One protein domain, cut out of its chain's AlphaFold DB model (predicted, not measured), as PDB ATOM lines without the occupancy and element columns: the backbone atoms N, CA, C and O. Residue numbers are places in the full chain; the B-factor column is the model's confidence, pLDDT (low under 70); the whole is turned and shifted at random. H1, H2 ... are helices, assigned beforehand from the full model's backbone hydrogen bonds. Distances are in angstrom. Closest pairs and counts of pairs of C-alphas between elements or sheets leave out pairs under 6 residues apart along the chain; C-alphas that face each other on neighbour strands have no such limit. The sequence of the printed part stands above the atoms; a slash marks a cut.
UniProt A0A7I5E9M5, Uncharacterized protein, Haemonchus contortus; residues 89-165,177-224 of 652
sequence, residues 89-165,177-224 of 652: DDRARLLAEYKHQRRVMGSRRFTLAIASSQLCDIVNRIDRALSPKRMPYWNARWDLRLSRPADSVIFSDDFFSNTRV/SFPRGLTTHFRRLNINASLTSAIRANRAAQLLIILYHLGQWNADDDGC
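Overview. This is residues 89 to 165 and 177 to 224 of the 652 residues of an uncharacterized protein of Haemonchus contortus (UniProt A0A7I5E9M5). Six helices gather round a seventh, H7, which lies in the middle of a rounded domain: H1, H2 and H3 lie to one side of it, and H5, H6 and the small H4 to the other. H1 and H3 cross steeply, and contacts between helices are few. The printed part has 125 residues, with helices H1 to H7 in order along the chain and no named strand; the class is all helix. It is compact, with a radius of gyration of the C-alphas of 14.3 A and spans of 38 by 36 by 33 A.

Along the chain. H1, residues 89 to 105, begins at C-alpha 89 (98.205, 240.365, 241.147) and is 24.5 A long. H2 is residues 107 to 113, H3 residues 119 to 130 (16.4 A), H4 residues 141 to 144, H5 residues 180 to 188 (14.1 A) and H6 residues 193 to 201. H7, residues 205 to 216, is 16.4 A long and ends at C-alpha 216 (95.140, 217.063, 233.260).

Arrangement. H1 touches H3 at a steep tilt of 51 degrees, opposite ways; their closest C-alphas, of Glu 97 and Ile 126, are 6.3 A apart. H2 and H5 only just touch, with 3 pairs of C-alphas within 8 A, the closest those of Thr 111 and Leu 182 at 7.3 A. H6 and H7 only just touch, only at the corner, with 3 such pairs, through residues 205 to 209 of H7; the closest C-alphas are those of Ile 199 and Ala 205, 5.1 A. H1 and H7 are close but not clearly touching, Tyr 98 to Leu 207 being the closest C-alphas at 6.9 A. H4 is close to H6 but not clearly touching, with C-alphas 144 and 195 closest at 7.4 A. Every O i to N i+4 pair is within hydrogen-bond range in H1, H2, H6 and H7, against 7 of 8 in H3 and 2 of 5 in H5, where 4 of 6 O i to N i+3 pairs are; H4 is too short for an i+4 pair.

Size, cuts and confidence. The two farthest C-alphas, of Gly 106 and Cys 224, are 40.4 A apart. Residues 166 to 176 are not printed, and C-alphas 165 and 177 are 21.0 A apart across this cut. Of the links printed whole, H3 to H4 is short and the others are tight. Residues 145 to 165 hold no named element. Confidence is under 70 at residues 162 to 165, 177 to 178 and 221.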
ATOM      1  N   ASP A  89      98.736 239.405 242.121       94.94
ATOM      2  CA  ASP A  89      98.205 240.365 241.147       94.94
ATOM      3  C   ASP A  89      97.849 239.688 239.816       94.94
ATOM      4  O   ASP A  89      96.787 239.950 239.245       94.94
ATOM      5  N   ASP A  90      98.666 238.735 239.358       95.88
ATOM      6  CA  ASP A  90      98.365 237.932 238.168       95.88
ATOM      7  C   ASP A  90      97.129 237.043 238.385       95.88
ATOM      8  O   ASP A  90      96.258 236.975 237.514       95.88
ATOM      9  N   ARG A  91      96.980 236.415 239.566       96.12
ATOM     10  CA  ARG A  91      95.757 235.667 239.925       96.12
ATOM     11  C   ARG A  91      94.525 236.578 239.957       96.12
ATOM     12  O   ARG A  91      93.439 236.153 239.552       96.12
ATOM     13  N   ALA A  92      94.674 237.831 240.389       95.00
ATOM     14  CA  ALA A  92      93.600 238.822 240.349       95.00
ATOM     15  C   ALA A  92      93.241 239.242 238.907       95.00
ATOM     16  O   ALA A  92      92.048 239.323 238.590       95.00
ATOM     17  N   ARG A  93      94.234 239.431 238.020       95.88
ATOM     18  CA  ARG A  93      94.040 239.698 236.578       95.88
ATOM     19  C   ARG A  93      93.341 238.522 235.887       95.88
ATOM     20  O   ARG A  93      92.304 238.722 235.260       95.88
ATOM     21  N   LEU A  94      93.808 237.289 236.105       97.06
ATOM     22  CA  LEU A  94      93.165 236.055 235.631       97.06
ATOM     23  C   LEU A  94      91.693 235.975 236.062       97.06
ATOM     24  O   LEU A  94      90.810 235.711 235.245       97.06
ATOM     25  N   LEU A  95      91.404 236.240 237.339       96.06
ATOM     26  CA  LEU A  95      90.038 236.229 237.862       96.06
ATOM     27  C   LEU A  95      89.163 237.330 237.236       96.06
ATOM     28  O   LEU A  95      87.954 237.127 237.078       96.06
ATOM     29  N   ALA A  96      89.736 238.491 236.901       95.69
ATOM     30  CA  ALA A  96      89.039 239.577 236.215       95.69
ATOM     31  C   ALA A  96      88.686 239.201 234.766       95.69
ATOM     32  O   ALA A  96      87.521 239.355 234.382       95.69
ATOM     33  N   GLU A  97      89.629 238.615 234.022       97.44
ATOM     34  CA  GLU A  97      89.429 238.172 232.636       97.44
ATOM     35  C   GLU A  97      88.450 237.003 232.528       97.44
ATOM     36  O   GLU A  97      87.482 237.066 231.770       97.44
ATOM     37  N   TYR A  98      88.574 235.991 233.389       96.94
ATOM     38  CA  TYR A  98      87.562 234.936 233.513       96.94
ATOM     39  C   TYR A  98      86.157 235.520 233.780       96.94
ATOM     40  O   TYR A  98      85.168 235.123 233.154       96.94
ATOM     41  N   LYS A  99      86.046 236.520 234.673       95.75
ATOM     42  CA  LYS A  99      84.775 237.218 234.938       95.75
ATOM     43  C   LYS A  99      84.312 238.046 233.734       95.75
ATOM     44  O   LYS A  99      83.110 238.281 233.623       95.75
ATOM     45  N   HIS A 100      85.207 238.544 232.881       96.62
ATOM     46  CA  HIS A 100      84.870 239.229 231.628       96.62
ATOM     47  C   HIS A 100      84.320 238.234 230.595       96.62
ATOM     48  O   HIS A 100      83.171 238.387 230.184       96.62
ATOM     49  N   GLN A 101      85.031 237.144 230.295       97.38
ATOM     50  CA  GLN A 101      84.572 236.116 229.348       97.38
ATOM     51  C   GLN A 101      83.225 235.485 229.766       97.38
ATOM     52  O   GLN A 101      82.312 235.371 228.943       97.38
ATOM     53  N   ARG A 102      83.020 235.191 231.065       95.94
ATOM     54  CA  ARG A 102      81.718 234.719 231.597       95.94
ATOM     55  C   ARG A 102      80.575 235.721 231.367       95.94
ATOM     56  O   ARG A 102      79.426 235.299 231.218       95.94
ATOM     57  N   ARG A 103      80.863 237.031 231.360       95.81
ATOM     58  CA  ARG A 103      79.879 238.090 231.058       95.81
ATOM     59  C   ARG A 103      79.583 238.158 229.560       95.81
ATOM     60  O   ARG A 103      78.411 238.101 229.212       95.81
ATOM     61  N   VAL A 104      80.613 238.200 228.713       96.88
ATOM     62  CA  VAL A 104      80.487 238.291 227.244       96.88
ATOM     63  C   VAL A 104      79.707 237.107 226.663       96.88
ATOM     64  O   VAL A 104      78.764 237.301 225.904       96.88
ATOM     65  N   MET A 105      80.033 235.872 227.059       96.69
ATOM     66  CA  MET A 105      79.321 234.683 226.563       96.69
ATOM     67  C   MET A 105      77.949 234.470 227.227       96.69
ATOM     68  O   MET A 105      77.109 233.736 226.706       96.69
ATOM     69  N   GLY A 106      77.722 235.067 228.399       95.94
ATOM     70  CA  GLY A 106      76.579 234.786 229.260       95.94
ATOM     71  C   GLY A 106      76.714 233.459 230.022       95.94
ATOM     72  O   GLY A 106      77.120 232.421 229.493       95.94
ATOM     73  N   SER A 107      76.313 233.462 231.298       92.19
ATOM     74  CA  SER A 107      76.661 232.387 232.242       92.19
ATOM     75  C   SER A 107      76.207 230.976 231.839       92.19
ATOM     76  O   SER A 107      76.853 230.015 232.253       92.19
ATOM     77  N   ARG A 108      75.112 230.808 231.077       92.56
ATOM     78  CA  ARG A 108      74.647 229.477 230.634       92.56
ATOM     79  C   ARG A 108      75.501 228.928 229.489       92.56
ATOM     80  O   ARG A 108      75.922 227.782 229.583       92.56
ATOM     81  N   ARG A 109      75.775 229.735 228.454       95.31
ATOM     82  CA  ARG A 109      76.619 229.333 227.313       95.31
ATOM     83  C   ARG A 109      78.048 229.064 227.776       95.31
ATOM     84  O   ARG A 109      78.567 227.994 227.505       95.31
ATOM     85  N   PHE A 110      78.606 229.953 228.600       95.38
ATOM     86  CA  PHE A 110      79.924 229.774 229.219       95.38
ATOM     87  C   PHE A 110      80.044 228.449 230.003       95.38
ATOM     88  O   PHE A 110      81.025 227.732 229.873       95.38
ATOM     89  N   THR A 111      79.005 228.066 230.759       93.31
ATOM     90  CA  THR A 111      78.986 226.779 231.486       93.31
ATOM     91  C   THR A 111      78.988 225.563 230.552       93.31
ATOM     92  O   THR A 111      79.570 224.541 230.900       93.31
ATOM     93  N   LEU A 112      78.313 225.649 229.402       92.56
ATOM     94  CA  LEU A 112      78.283 224.570 228.410       92.56
ATOM     95  C   LEU A 112      79.606 224.479 227.643       92.56
ATOM     96  O   LEU A 112      80.087 223.376 227.419       92.56
ATOM     97  N   ALA A 113      80.209 225.624 227.314       94.31
ATOM     98  CA  ALA A 113      81.482 225.716 226.608       94.31
ATOM     99  C   ALA A 113      82.661 225.128 227.408       94.31
ATOM    100  O   ALA A 113      83.501 224.451 226.833       94.31
ATOM    101  N   ILE A 114      82.680 225.283 228.742       94.12
ATOM    102  CA  ILE A 114      83.664 224.603 229.617       94.12
ATOM    103  C   ILE A 114      83.564 223.068 229.527       94.12
ATOM    104  O   ILE A 114      84.537 222.368 229.780       94.12
ATOM    105  N   ALA A 115      82.385 222.538 229.193       90.75
ATOM    106  CA  ALA A 115      82.118 221.104 229.116       90.75
ATOM    107  C   ALA A 115      82.127 220.554 227.673       90.75
ATOM    108  O   ALA A 115      81.628 219.448 227.449       90.75
ATOM    109  N   SER A 116      82.656 221.317 226.709       91.69
ATOM    110  CA  SER A 116      82.757 220.957 225.290       91.69
ATOM    111  C   SER A 116      84.121 221.357 224.705       91.69
ATOM    112  O   SER A 116      84.974 221.902 225.402       91.69
ATOM    113  N   SER A 117      84.323 221.124 223.404       88.31
ATOM    114  CA  SER A 117      85.514 221.562 222.659       88.31
ATOM    115  C   SER A 117      85.747 223.083 222.674       88.31
ATOM    116  O   SER A 117      86.871 223.527 222.458       88.31
ATOM    117  N   GLN A 118      84.731 223.890 223.003       94.56
ATOM    118  CA  GLN A 118      84.847 225.354 223.122       94.56
ATOM    119  C   GLN A 118      85.680 225.811 224.336       94.56
ATOM    120  O   GLN A 118      85.942 227.006 224.489       94.56
ATOM    121  N   LEU A 119      86.117 224.888 225.199       94.88
ATOM    122  CA  LEU A 119      87.072 225.171 226.270       94.88
ATOM    123  C   LEU A 119      88.359 225.812 225.718       94.88
ATOM    124  O   LEU A 119      88.846 226.789 226.286       94.88
ATOM    125  N   CYS A 120      88.849 225.317 224.578       95.31
ATOM    126  CA  CYS A 120      90.039 225.820 223.890       95.31
ATOM    127  C   CYS A 120      89.880 227.293 223.476       95.31
ATOM    128  O   CYS A 120      90.749 228.116 223.753       95.31
ATOM    129  N   ASP A 121      88.725 227.662 222.907       95.88
ATOM    130  CA  ASP A 121      88.419 229.047 222.522       95.88
ATOM    131  C   ASP A 121      88.391 229.993 223.725       95.88
ATOM    132  O   ASP A 121      88.805 231.149 223.622       95.88
ATOM    133  N   ILE A 122      87.888 229.520 224.872       96.94
ATOM    134  CA  ILE A 122      87.874 230.294 226.119       96.94
ATOM    135  C   ILE A 122      89.305 230.529 226.607       96.94
ATOM    136  O   ILE A 122      89.646 231.668 226.924       96.94
ATOM    137  N   VAL A 123      90.142 229.488 226.634       96.94
ATOM    138  CA  VAL A 123      91.544 229.590 227.067       96.94
ATOM    139  C   VAL A 123      92.323 230.524 226.134       96.94
ATOM    140  O   VAL A 123      92.875 231.513 226.608       96.94
ATOM    141  N   ASN A 124      92.225 230.346 224.813       96.75
ATOM    142  CA  ASN A 124      92.890 231.193 223.811       96.75
ATOM    143  C   ASN A 124      92.422 232.667 223.822       96.75
ATOM    144  O   ASN A 124      93.141 233.564 223.371       96.75
ATOM    145  N   ARG A 125      91.205 232.961 224.304       97.38
ATOM    146  CA  ARG A 125      90.743 234.344 224.550       97.38
ATOM    147  C   ARG A 125      91.335 234.923 225.833       97.38
ATOM    148  O   ARG A 125      91.701 236.095 225.842       97.38
ATOM    149  N   ILE A 126      91.432 234.122 226.895       97.75
ATOM    150  CA  ILE A 126      92.035 234.542 228.167       97.75
ATOM    151  C   ILE A 126      93.545 234.749 227.996       97.75
ATOM    152  O   ILE A 126      94.048 235.778 228.427       97.75
ATOM    153  N   ASP A 127      94.254 233.855 227.306       97.38
ATOM    154  CA  ASP A 127      95.694 233.978 227.035       97.38
ATOM    155  C   ASP A 127      96.039 235.287 226.318       97.38
ATOM    156  O   ASP A 127      96.903 236.037 226.769       97.38
ATOM    157  N   ARG A 128      95.305 235.622 225.247       97.56
ATOM    158  CA  ARG A 128      95.483 236.896 224.533       97.56
ATOM    159  C   ARG A 128      95.256 238.112 225.437       97.56
ATOM    160  O   ARG A 128      95.994 239.084 225.330       97.56
ATOM    161  N   ALA A 129      94.291 238.047 226.356       97.56
ATOM    162  CA  ALA A 129      94.021 239.116 227.322       97.56
ATOM    163  C   ALA A 129      95.032 239.177 228.492       97.56
ATOM    164  O   ALA A 129      95.194 240.229 229.117       97.56
ATOM    165  N   LEU A 130      95.721 238.072 228.801       97.06
ATOM    166  CA  LEU A 130      96.747 237.981 229.850       97.06
ATOM    167  C   LEU A 130      98.176 238.248 229.355       97.06
ATOM    168  O   LEU A 130      99.056 238.483 230.191       97.06
ATOM    169  N   SER A 131      98.376 238.295 228.033       96.38
ATOM    170  CA  SER A 131      99.647 238.585 227.360       96.38
ATOM    171  C   SER A 131     100.471 239.679 228.078       96.38
ATOM    172  O   SER A 131      99.895 240.682 228.537       96.38
ATOM    173  N   PRO A 132     101.798 239.488 228.255       95.75
ATOM    174  CA  PRO A 132     102.620 238.373 227.748       95.75
ATOM    175  C   PRO A 132     102.479 237.053 228.530       95.75
ATOM    176  O   PRO A 132     103.019 236.034 228.108       95.75
ATOM    177  N   LYS A 133     101.765 237.035 229.664       96.31
ATOM    178  CA  LYS A 133     101.573 235.815 230.465       96.31
ATOM    179  C   LYS A 133     100.429 234.972 229.904       96.31
ATOM    180  O   LYS A 133      99.424 235.502 229.438       96.31
ATOM    181  N   ARG A 134     100.557 233.650 230.000       97.00
ATOM    182  CA  ARG A 134      99.500 232.693 229.644       97.00
ATOM    183  C   ARG A 134      98.675 232.309 230.875       97.00
ATOM    184  O   ARG A 134      99.122 232.454 232.012       97.00
ATOM    185  N   MET A 135      97.459 231.819 230.654       97.25
ATOM    186  CA  MET A 135      96.605 231.250 231.689       97.25
ATOM    187  C   MET A 135      97.316 230.044 232.335       97.25
ATOM    188  O   MET A 135      97.696 229.120 231.615       97.25
ATOM    189  N   PRO A 136      97.506 230.031 233.664       97.44
ATOM    190  CA  PRO A 136      98.167 228.927 234.354       97.44
ATOM    191  C   PRO A 136      97.340 227.640 234.320       97.44
ATOM    192  O   PRO A 136      96.150 227.665 234.007       97.44
ATOM    193  N   TYR A 137      97.955 226.526 234.706       96.94
ATOM    194  CA  TYR A 137      97.266 225.261 234.973       96.94
ATOM    195  C   TYR A 137      97.154 225.006 236.484       96.94
ATOM    196  O   TYR A 137      97.754 225.716 237.292       96.94
ATOM    197  N   TRP A 138      96.365 224.009 236.886       96.88
ATOM    198  CA  TRP A 138      96.278 223.564 238.279       96.88
ATOM    199  C   TRP A 138      96.589 222.071 238.384       96.88
ATOM    200  O   TRP A 138      95.778 221.239 237.969       96.88
ATOM    201  N   ASN A 139      97.732 221.723 238.982       96.00
ATOM    202  CA  ASN A 139      98.001 220.341 239.365       96.00
ATOM    203  C   ASN A 139      97.206 220.016 240.640       96.00
ATOM    204  O   ASN A 139      97.547 220.433 241.754       96.00
ATOM    205  N   ALA A 140      96.115 219.271 240.451       95.88
ATOM    206  CA  ALA A 140      95.223 218.833 241.516       95.88
ATOM    207  C   ALA A 140      95.747 217.622 242.312       95.88
ATOM    208  O   ALA A 140      95.220 217.331 243.388       95.88
ATOM    209  N   ARG A 141      96.790 216.918 241.833       95.50
ATOM    210  CA  ARG A 141      97.420 215.806 242.576       95.50
ATOM    211  C   ARG A 141      98.008 216.311 243.897       95.50
ATOM    212  O   ARG A 141      97.841 215.667 244.929       95.50
ATOM    213  N   TRP A 142      98.561 217.525 243.890       96.25
ATOM    214  CA  TRP A 142      99.097 218.204 245.074       96.25
ATOM    215  C   TRP A 142      98.040 218.443 246.171       96.25
ATOM    216  O   TRP A 142      98.389 218.480 247.349       96.25
ATOM    217  N   ASP A 143      96.755 218.590 245.818       97.25
ATOM    218  CA  ASP A 143      95.645 218.692 246.784       97.25
ATOM    219  C   ASP A 143      95.130 217.322 247.224       97.25
ATOM    220  O   ASP A 143      94.717 217.155 248.368       97.25
ATOM    221  N   LEU A 144      95.132 216.338 246.317       95.94
ATOM    222  CA  LEU A 144      94.687 214.968 246.593       95.94
ATOM    223  C   LEU A 144      95.635 214.211 247.537       95.94
ATOM    224  O   LEU A 144      95.203 213.257 248.176       95.94
ATOM    225  N   ARG A 145      96.890 214.663 247.659       95.88
ATOM    226  CA  ARG A 145      97.881 214.189 248.641       95.88
ATOM    227  C   ARG A 145      97.591 214.620 250.087       95.88
ATOM    228  O   ARG A 145      98.204 214.079 251.003       95.88
ATOM    229  N   LEU A 146      96.671 215.564 250.303       96.75
ATOM    230  CA  LEU A 146      96.181 215.945 251.631       96.75
ATOM    231  C   LEU A 146      95.031 215.021 252.052       96.75
ATOM    232  O   LEU A 146      94.104 214.813 251.267       96.75
ATOM    233  N   SER A 147      94.982 214.586 253.317       96.12
ATOM    234  CA  SER A 147      93.826 213.835 253.854       96.12
ATOM    235  C   SER A 147      92.492 214.570 253.686       96.12
ATOM    236  O   SER A 147      91.422 213.960 253.604       96.12
ATOM    237  N   ARG A 148      92.538 215.905 253.608       96.50
ATOM    238  CA  ARG A 148      91.393 216.759 253.298       96.50
ATOM    239  C   ARG A 148      91.763 217.747 252.187       96.50
ATOM    240  O   ARG A 148      92.212 218.846 252.490       96.50
ATOM    241  N   PRO A 149      91.495 217.432 250.905       97.12
ATOM    242  CA  PRO A 149      91.808 218.332 249.788       97.12
ATOM    243  C   PRO A 149      91.150 219.718 249.899       97.12
ATOM    244  O   PRO A 149      91.668 220.696 249.374       97.12
ATOM    245  N   ALA A 150      90.023 219.820 250.617       96.25
ATOM    246  CA  ALA A 150      89.344 221.084 250.916       96.25
ATOM    247  C   ALA A 150      90.159 222.051 251.794       96.25
ATOM    248  O   ALA A 150      89.867 223.245 251.795       96.25
ATOM    249  N   ASP A 151      91.152 221.541 252.520       97.50
ATOM    250  CA  ASP A 151      91.971 222.298 253.466       97.50
ATOM    251  C   ASP A 151      93.212 222.920 252.769       97.50
ATOM    252  O   ASP A 151      93.999 223.623 253.398       97.50
ATOM    253  N   SER A 152      93.372 222.701 251.456       97.94
ATOM    254  CA  SER A 152      94.418 223.297 250.611       97.94
ATOM    255  C   SER A 152      94.286 224.818 250.456       97.94
ATOM    256  O   SER A 152      93.189 225.360 250.296       97.94
ATOM    257  N   VAL A 153      95.431 225.506 250.380       97.38
ATOM    258  CA  VAL A 153      95.545 226.954 250.153       97.38
ATOM    259  C   VAL A 153      94.790 227.444 248.911       97.38
ATOM    260  O   VAL A 153      94.275 228.562 248.935       97.38
ATOM    261  N   ILE A 154      94.622 226.622 247.866       97.12
ATOM    262  CA  ILE A 154      93.864 227.007 246.658       97.12
ATOM    263  C   ILE A 154      92.375 227.282 246.947       97.12
ATOM    264  O   ILE A 154      91.715 228.034 246.224       97.12
ATOM    265  N   PHE A 155      91.843 226.715 248.036       96.31
ATOM    266  CA  PHE A 155      90.473 226.943 248.495       96.31
ATOM    267  C   PHE A 155      90.344 228.061 249.536       96.31
ATOM    268  O   PHE A 155      89.213 228.401 249.890       96.31
ATOM    269  N   SER A 156      91.452 228.663 249.985       95.00
ATOM    270  CA  SER A 156      91.422 229.815 250.895       95.00
ATOM    271  C   SER A 156      90.730 231.031 250.260       95.00
ATOM    272  O   SER A 156      90.801 231.253 249.046       95.00
ATOM    273  N   ASP A 157      90.063 231.846 251.084       90.19
ATOM    274  CA  ASP A 157      89.360 233.056 250.621       90.19
ATOM    275  C   ASP A 157      90.320 234.112 250.023       90.19
ATOM    276  O   ASP A 157      89.902 234.926 249.189       90.19
ATOM    277  N   ASP A 158      91.607 234.065 250.390       90.50
ATOM    278  CA  ASP A 158      92.654 234.985 249.932       90.50
ATOM    279  C   ASP A 158      93.295 234.578 248.594       90.50
ATOM    280  O   ASP A 158      93.827 235.433 247.881       90.50
ATOM    281  N   PHE A 159      93.211 233.301 248.194       92.75
ATOM    282  CA  PHE A 159      93.852 232.804 246.968       92.75
ATOM    283  C   PHE A 159      93.334 233.510 245.705       92.75
ATOM    284  O   PHE A 159      94.113 234.020 244.894       92.75
ATOM    285  N   PHE A 160      92.003 233.587 245.587       88.81
ATOM    286  CA  PHE A 160      91.271 234.377 244.595       88.81
ATOM    287  C   PHE A 160      90.624 235.591 245.272       88.81
ATOM    288  O   PHE A 160      89.393 235.740 245.276       88.81
ATOM    289  N   SER A 161      91.471 236.440 245.858       80.12
ATOM    290  CA  SER A 161      91.094 237.618 246.641       80.12
ATOM    291  C   SER A 161      89.992 238.444 245.956       80.12
ATOM    292  O   SER A 161      90.171 239.161 244.968       80.12
ATOM    293  N   ASN A 162      88.768 238.347 246.483       62.50
ATOM    294  CA  ASN A 162      87.659 239.144 245.971       62.50
ATOM    295  C   ASN A 162      87.747 240.555 246.557       62.50
ATOM    296  O   ASN A 162      87.119 240.845 247.577       62.50
ATOM    297  N   THR A 163      88.418 241.456 245.834       52.53
ATOM    298  CA  THR A 163      88.602 242.903 246.102       52.53
ATOM    299  C   THR A 163      87.309 243.730 246.296       52.53
ATOM    300  O   THR A 163      87.335 244.957 246.377       52.53
ATOM    301  N   ARG A 164      86.140 243.086 246.425       55.12
ATOM    302  CA  ARG A 164      84.847 243.681 246.796       55.12
ATOM    303  C   ARG A 164      84.287 243.076 248.092       55.12
ATOM    304  O   ARG A 164      83.237 242.432 248.086       55.12
ATOM    305  N   VAL A 165      84.941 243.371 249.217       54.50
ATOM    306  CA  VAL A 165      84.426 243.157 250.595       54.50
ATOM    307  C   VAL A 165      83.310 244.163 250.969       54.50
ATOM    308  O   VAL A 165      82.584 243.999 251.943       54.50
ATOM    309  N   SER A 177      72.783 229.254 242.505       60.00
ATOM    310  CA  SER A 177      72.474 227.828 242.536       60.00
ATOM    311  C   SER A 177      73.414 227.146 241.557       60.00
ATOM    312  O   SER A 177      73.311 227.420 240.359       60.00
ATOM    313  N   PHE A 178      74.324 226.320 242.081       67.25
ATOM    314  CA  PHE A 178      75.427 225.746 241.320       67.25
ATOM    315  C   PHE A 178      74.897 225.214 239.977       67.25
ATOM    316  O   PHE A 178      73.964 224.399 240.007       67.25
ATOM    317  N   PRO A 179      75.372 225.728 238.821       73.94
ATOM    318  CA  PRO A 179      74.735 225.470 237.535       73.94
ATOM    319  C   PRO A 179      74.519 223.973 237.321       73.94
ATOM    320  O   PRO A 179      75.479 223.205 237.338       73.94
ATOM    321  N   ARG A 180      73.257 223.545 237.150       77.62
ATOM    322  CA  ARG A 180      72.887 222.115 237.218       77.62
ATOM    323  C   ARG A 180      73.709 221.229 236.269       77.62
ATOM    324  O   ARG A 180      74.003 220.095 236.631       77.62
ATOM    325  N   GLY A 181      74.118 221.766 235.114       78.94
ATOM    326  CA  GLY A 181      74.954 221.081 234.119       78.94
ATOM    327  C   GLY A 181      76.412 220.824 234.529       78.94
ATOM    328  O   GLY A 181      77.053 219.965 233.941       78.94
ATOM    329  N   LEU A 182      76.947 221.490 235.559       81.25
ATOM    330  CA  LEU A 182      78.289 221.171 236.067       81.25
ATOM    331  C   LEU A 182      78.296 219.890 236.905       81.25
ATOM    332  O   LEU A 182      79.312 219.208 236.973       81.25
ATOM    333  N   THR A 183      77.178 219.530 237.541       83.56
ATOM    334  CA  THR A 183      77.094 218.329 238.389       83.56
ATOM    335  C   THR A 183      77.343 217.049 237.590       83.56
ATOM    336  O   THR A 183      77.993 216.135 238.092       83.56
ATOM    337  N   THR A 184      76.854 216.992 236.348       85.25
ATOM    338  CA  THR A 184      77.126 215.901 235.402       85.25
ATOM    339  C   THR A 184      78.555 215.956 234.874       85.25
ATOM    340  O   THR A 184      79.183 214.909 234.760       85.25
ATOM    341  N   HIS A 185      79.103 217.151 234.627       85.19
ATOM    342  CA  HIS A 185      80.498 217.307 234.214       85.19
ATOM    343  C   HIS A 185      81.471 216.786 235.285       85.19
ATOM    344  O   HIS A 185      82.293 215.934 234.979       85.19
ATOM    345  N   PHE A 186      81.289 217.148 236.562       86.06
ATOM    346  CA  PHE A 186      82.093 216.617 237.676       86.06
ATOM    347  C   PHE A 186      82.117 215.087 237.765       86.06
ATOM    348  O   PHE A 186      83.140 214.527 238.135       86.06
ATOM    349  N   ARG A 187      81.015 214.402 237.422       86.69
ATOM    350  CA  ARG A 187      80.990 212.929 237.382       86.69
ATOM    351  C   ARG A 187      81.858 212.357 236.258       86.69
ATOM    352  O   ARG A 187      82.398 211.277 236.430       86.69
ATOM    353  N   ARG A 188      82.003 213.073 235.136       87.00
ATOM    354  CA  ARG A 188      82.867 212.674 234.010       87.00
ATOM    355  C   ARG A 188      84.354 212.910 234.283       87.00
ATOM    356  O   ARG A 188      85.172 212.200 233.722       87.00
ATOM    357  N   LEU A 189      84.699 213.875 235.140       84.50
ATOM    358  CA  LEU A 189      86.094 214.189 235.490       84.50
ATOM    359  C   LEU A 189      86.741 213.170 236.448       84.50
ATOM    360  O   LEU A 189      87.918 213.311 236.754       84.50
ATOM    361  N   ASN A 190      85.971 212.201 236.961       89.38
ATOM    362  CA  ASN A 190      86.397 211.193 237.943       89.38
ATOM    363  C   ASN A 190      87.120 211.761 239.192       89.38
ATOM    364  O   ASN A 190      87.942 211.098 239.820       89.38
ATOM    365  N   ILE A 191      86.812 213.007 239.566       89.25
ATOM    366  CA  ILE A 191      87.435 213.688 240.707       89.25
ATOM    367  C   ILE A 191      86.890 213.115 242.021       89.25
ATOM    368  O   ILE A 191      85.674 212.992 242.194       89.25
ATOM    369  N   ASN A 192      87.782 212.885 242.993       93.25
ATOM    370  CA  ASN A 192      87.436 212.518 244.369       93.25
ATOM    371  C   ASN A 192      86.266 213.372 244.917       93.25
ATOM    372  O   ASN A 192      86.225 214.596 244.752       93.25
ATOM    373  N   ALA A 193      85.306 212.738 245.597       92.00
ATOM    374  CA  ALA A 193      84.106 213.409 246.101       92.00
ATOM    375  C   ALA A 193      84.411 214.586 247.055       92.00
ATOM    376  O   ALA A 193      83.688 215.585 247.038       92.00
ATOM    377  N   SER A 194      85.492 214.495 247.838       93.62
ATOM    378  CA  SER A 194      85.970 215.552 248.738       93.62
ATOM    379  C   SER A 194      86.463 216.774 247.957       93.62
ATOM    380  O   SER A 194      85.947 217.877 248.148       93.62
ATOM    381  N   LEU A 195      87.357 216.573 246.981       94.31
ATOM    382  CA  LEU A 195      87.856 217.646 246.112       94.31
ATOM    383  C   LEU A 195      86.723 218.269 245.273       94.31
ATOM    384  O   LEU A 195      86.596 219.488 245.188       94.31
ATOM    385  N   THR A 196      85.811 217.446 244.747       94.44
ATOM    386  CA  THR A 196      84.587 217.913 244.073       94.44
ATOM    387  C   THR A 196      83.720 218.791 244.988       94.44
ATOM    388  O   THR A 196      83.128 219.772 244.532       94.44
ATOM    389  N   SER A 197      83.621 218.461 246.280       92.38
ATOM    390  CA  SER A 197      82.895 219.266 247.271       92.38
ATOM    391  C   SER A 197      83.585 220.613 247.520       92.38
ATOM    392  O   SER A 197      82.916 221.648 247.503       92.38
ATOM    393  N   ALA A 198      84.917 220.615 247.653       93.25
ATOM    394  CA  ALA A 198      85.731 221.820 247.823       93.25
ATOM    395  C   ALA A 198      85.578 222.795 246.644       93.25
ATOM    396  O   ALA A 198      85.206 223.956 246.838       93.25
ATOM    397  N   ILE A 199      85.735 222.305 245.406       94.00
ATOM    398  CA  ILE A 199      85.551 223.121 244.195       94.00
ATOM    399  C   ILE A 199      84.130 223.704 244.150       94.00
ATOM    400  O   ILE A 199      83.960 224.878 243.836       94.00
ATOM    401  N   ARG A 200      83.096 222.927 244.511       91.31
ATOM    402  CA  ARG A 200      81.697 223.402 244.542       91.31
ATOM    403  C   ARG A 200      81.411 224.447 245.621       91.31
ATOM    404  O   ARG A 200      80.468 225.225 245.458       91.31
ATOM    405  N   ALA A 201      82.161 224.446 246.721       88.88
ATOM    406  CA  ALA A 201      82.050 225.450 247.774       88.88
ATOM    407  C   ALA A 201      82.723 226.777 247.381       88.88
ATOM    408  O   ALA A 201      82.258 227.844 247.791       88.88
ATOM    409  N   ASN A 202      83.778 226.720 246.563       92.38
ATOM    410  CA  ASN A 202      84.552 227.883 246.147       92.38
ATOM    411  C   ASN A 202      83.789 228.780 245.144       92.38
ATOM    412  O   ASN A 202      83.091 228.317 244.240       92.38
ATOM    413  N   ARG A 203      83.940 230.106 245.266       89.88
ATOM    414  CA  ARG A 203      83.283 231.092 244.380       89.88
ATOM    415  C   ARG A 203      83.858 231.116 242.959       89.88
ATOM    416  O   ARG A 203      83.184 231.576 242.039       89.88
ATOM    417  N   ALA A 204      85.084 230.630 242.782       93.69
ATOM    418  CA  ALA A 204      85.782 230.494 241.509       93.69
ATOM    419  C   ALA A 204      85.635 229.086 240.896       93.69
ATOM    420  O   ALA A 204      86.400 228.734 240.007       93.69
ATOM    421  N   ALA A 205      84.644 228.286 241.317       93.94
ATOM    422  CA  ALA A 205      84.457 226.893 240.892       93.94
ATOM    423  C   ALA A 205      84.617 226.631 239.381       93.94
ATOM    424  O   ALA A 205      85.258 225.663 238.997       93.94
ATOM    425  N   GLN A 206      84.049 227.478 238.512       95.06
ATOM    426  CA  GLN A 206      84.175 227.308 237.057       95.06
ATOM    427  C   GLN A 206      85.592 227.599 236.547       95.06
ATOM    428  O   GLN A 206      86.054 226.901 235.654       95.06
ATOM    429  N   LEU A 207      86.287 228.583 237.128       96.56
ATOM    430  CA  LEU A 207      87.692 228.860 236.818       96.56
ATOM    431  C   LEU A 207      88.572 227.686 237.257       96.56
ATOM    432  O   LEU A 207      89.369 227.206 236.465       96.56
ATOM    433  N   LEU A 208      88.359 227.164 238.469       96.50
ATOM    434  CA  LEU A 208      89.045 225.968 238.965       96.50
ATOM    435  C   LEU A 208      88.827 224.745 238.058       96.50
ATOM    436  O   LEU A 208      89.762 223.990 237.846       96.50
ATOM    437  N   ILE A 209      87.638 224.564 237.473       95.38
ATOM    438  CA  ILE A 209      87.400 223.487 236.493       95.38
ATOM    439  C   ILE A 209      88.216 223.701 235.207       95.38
ATOM    440  O   ILE A 209      88.777 222.737 234.700       95.38
ATOM    441  N   ILE A 210      88.319 224.933 234.693       96.31
ATOM    442  CA  ILE A 210      89.168 225.228 233.522       96.31
ATOM    443  C   ILE A 210      90.640 224.938 233.855       96.31
ATOM    444  O   ILE A 210      91.302 224.223 233.114       96.31
ATOM    445  N   LEU A 211      91.134 225.434 234.995       96.88
ATOM    446  CA  LEU A 211      92.510 225.207 235.450       96.88
ATOM    447  C   LEU A 211      92.812 223.712 235.671       96.88
ATOM    448  O   LEU A 211      93.907 223.262 235.344       96.88
ATOM    449  N   TYR A 212      91.841 222.947 236.183       95.69
ATOM    450  CA  TYR A 212      91.931 221.493 236.342       95.69
ATOM    451  C   TYR A 212      92.087 220.786 234.993       95.69
ATOM    452  O   TYR A 212      92.949 219.926 234.867       95.69
ATOM    453  N   HIS A 213      91.295 221.157 233.979       94.44
ATOM    454  CA  HIS A 213      91.427 220.590 232.629       94.44
ATOM    455  C   HIS A 213      92.805 220.856 232.027       94.44
ATOM    456  O   HIS A 213      93.428 219.923 231.533       94.44
ATOM    457  N   LEU A 214      93.314 222.087 232.149       94.69
ATOM    458  CA  LEU A 214      94.681 222.414 231.729       94.69
ATOM    459  C   LEU A 214      95.722 221.563 232.475       94.69
ATOM    460  O   LEU A 214      96.687 221.107 231.875       94.69
ATOM    461  N   GLY A 215      95.511 221.306 233.770       94.12
ATOM    462  CA  GLY A 215      96.405 220.470 234.574       94.12
ATOM    463  C   GLY A 215      96.344 218.975 234.255       94.12
ATOM    464  O   GLY A 215      97.330 218.285 234.479       94.12
ATOM    465  N   GLN A 216      95.236 218.463 233.707       92.25
ATOM    466  CA  GLN A 216      95.140 217.063 233.260       92.25
ATOM    467  C   GLN A 216      95.936 216.784 231.981       92.25
ATOM    468  O   GLN A 216      96.292 215.638 231.730       92.25
ATOM    469  N   TRP A 217      96.219 217.812 231.179       89.19
ATOM    470  CA  TRP A 217      97.111 217.695 230.025       89.19
ATOM    471  C   TRP A 217      98.595 217.691 230.421       89.19
ATOM    472  O   TRP A 217      99.431 217.299 229.614       89.19
ATOM    473  N   ASN A 218      98.928 218.103 231.651       88.75
ATOM    474  CA  ASN A 218     100.300 218.143 232.142       88.75
ATOM    475  C   ASN A 218     100.704 216.755 232.651       88.75
ATOM    476  O   ASN A 218     100.394 216.389 233.786       88.75
ATOM    477  N   ALA A 219     101.372 215.977 231.800       76.06
ATOM    478  CA  ALA A 219     101.871 214.648 232.152       76.06
ATOM    479  C   ALA A 219     103.127 214.686 233.044       76.06
ATOM    480  O   ALA A 219     103.479 213.658 233.621       76.06
ATOM    481  N   ASP A 220     103.769 215.855 233.141       74.75
ATOM    482  CA  ASP A 220     105.110 216.025 233.696       74.75
ATOM    483  C   ASP A 220     105.217 215.799 235.210       74.75
ATOM    484  O   ASP A 220     104.227 215.716 235.944       74.75
ATOM    485  N   ASP A 221     106.478 215.705 235.626       69.62
ATOM    486  CA  ASP A 221     106.958 215.080 236.848       69.62
ATOM    487  C   ASP A 221     106.269 215.559 238.142       69.62
ATOM    488  O   ASP A 221     106.058 216.749 238.393       69.62
ATOM    489  N   ASP A 222     105.935 214.588 238.989       79.19
ATOM    490  CA  ASP A 222     105.279 214.790 240.283       79.19
ATOM    491  C   ASP A 222     106.286 214.964 241.440       79.19
ATOM    492  O   ASP A 222     105.869 215.254 242.574       79.19
ATOM    493  N   GLY A 223     107.581 214.789 241.137       92.12
ATOM    494  CA  GLY A 223     108.718 214.910 242.047       92.12
ATOM    495  C   GLY A 223     108.936 216.317 242.611       92.12
ATOM    496  O   GLY A 223     108.432 217.323 242.097       92.12
ATOM    497  N   CYS A 224     109.718 216.417 243.690       94.25
ATOM    498  CA  CYS A 224     109.779 217.640 244.490       94.25
ATOM    499  C   CYS A 224     110.282 218.906 243.772       94.25
ATOM    500  O   CYS A 224     109.962 220.010 244.224       94.25
TER     501      CYS A 224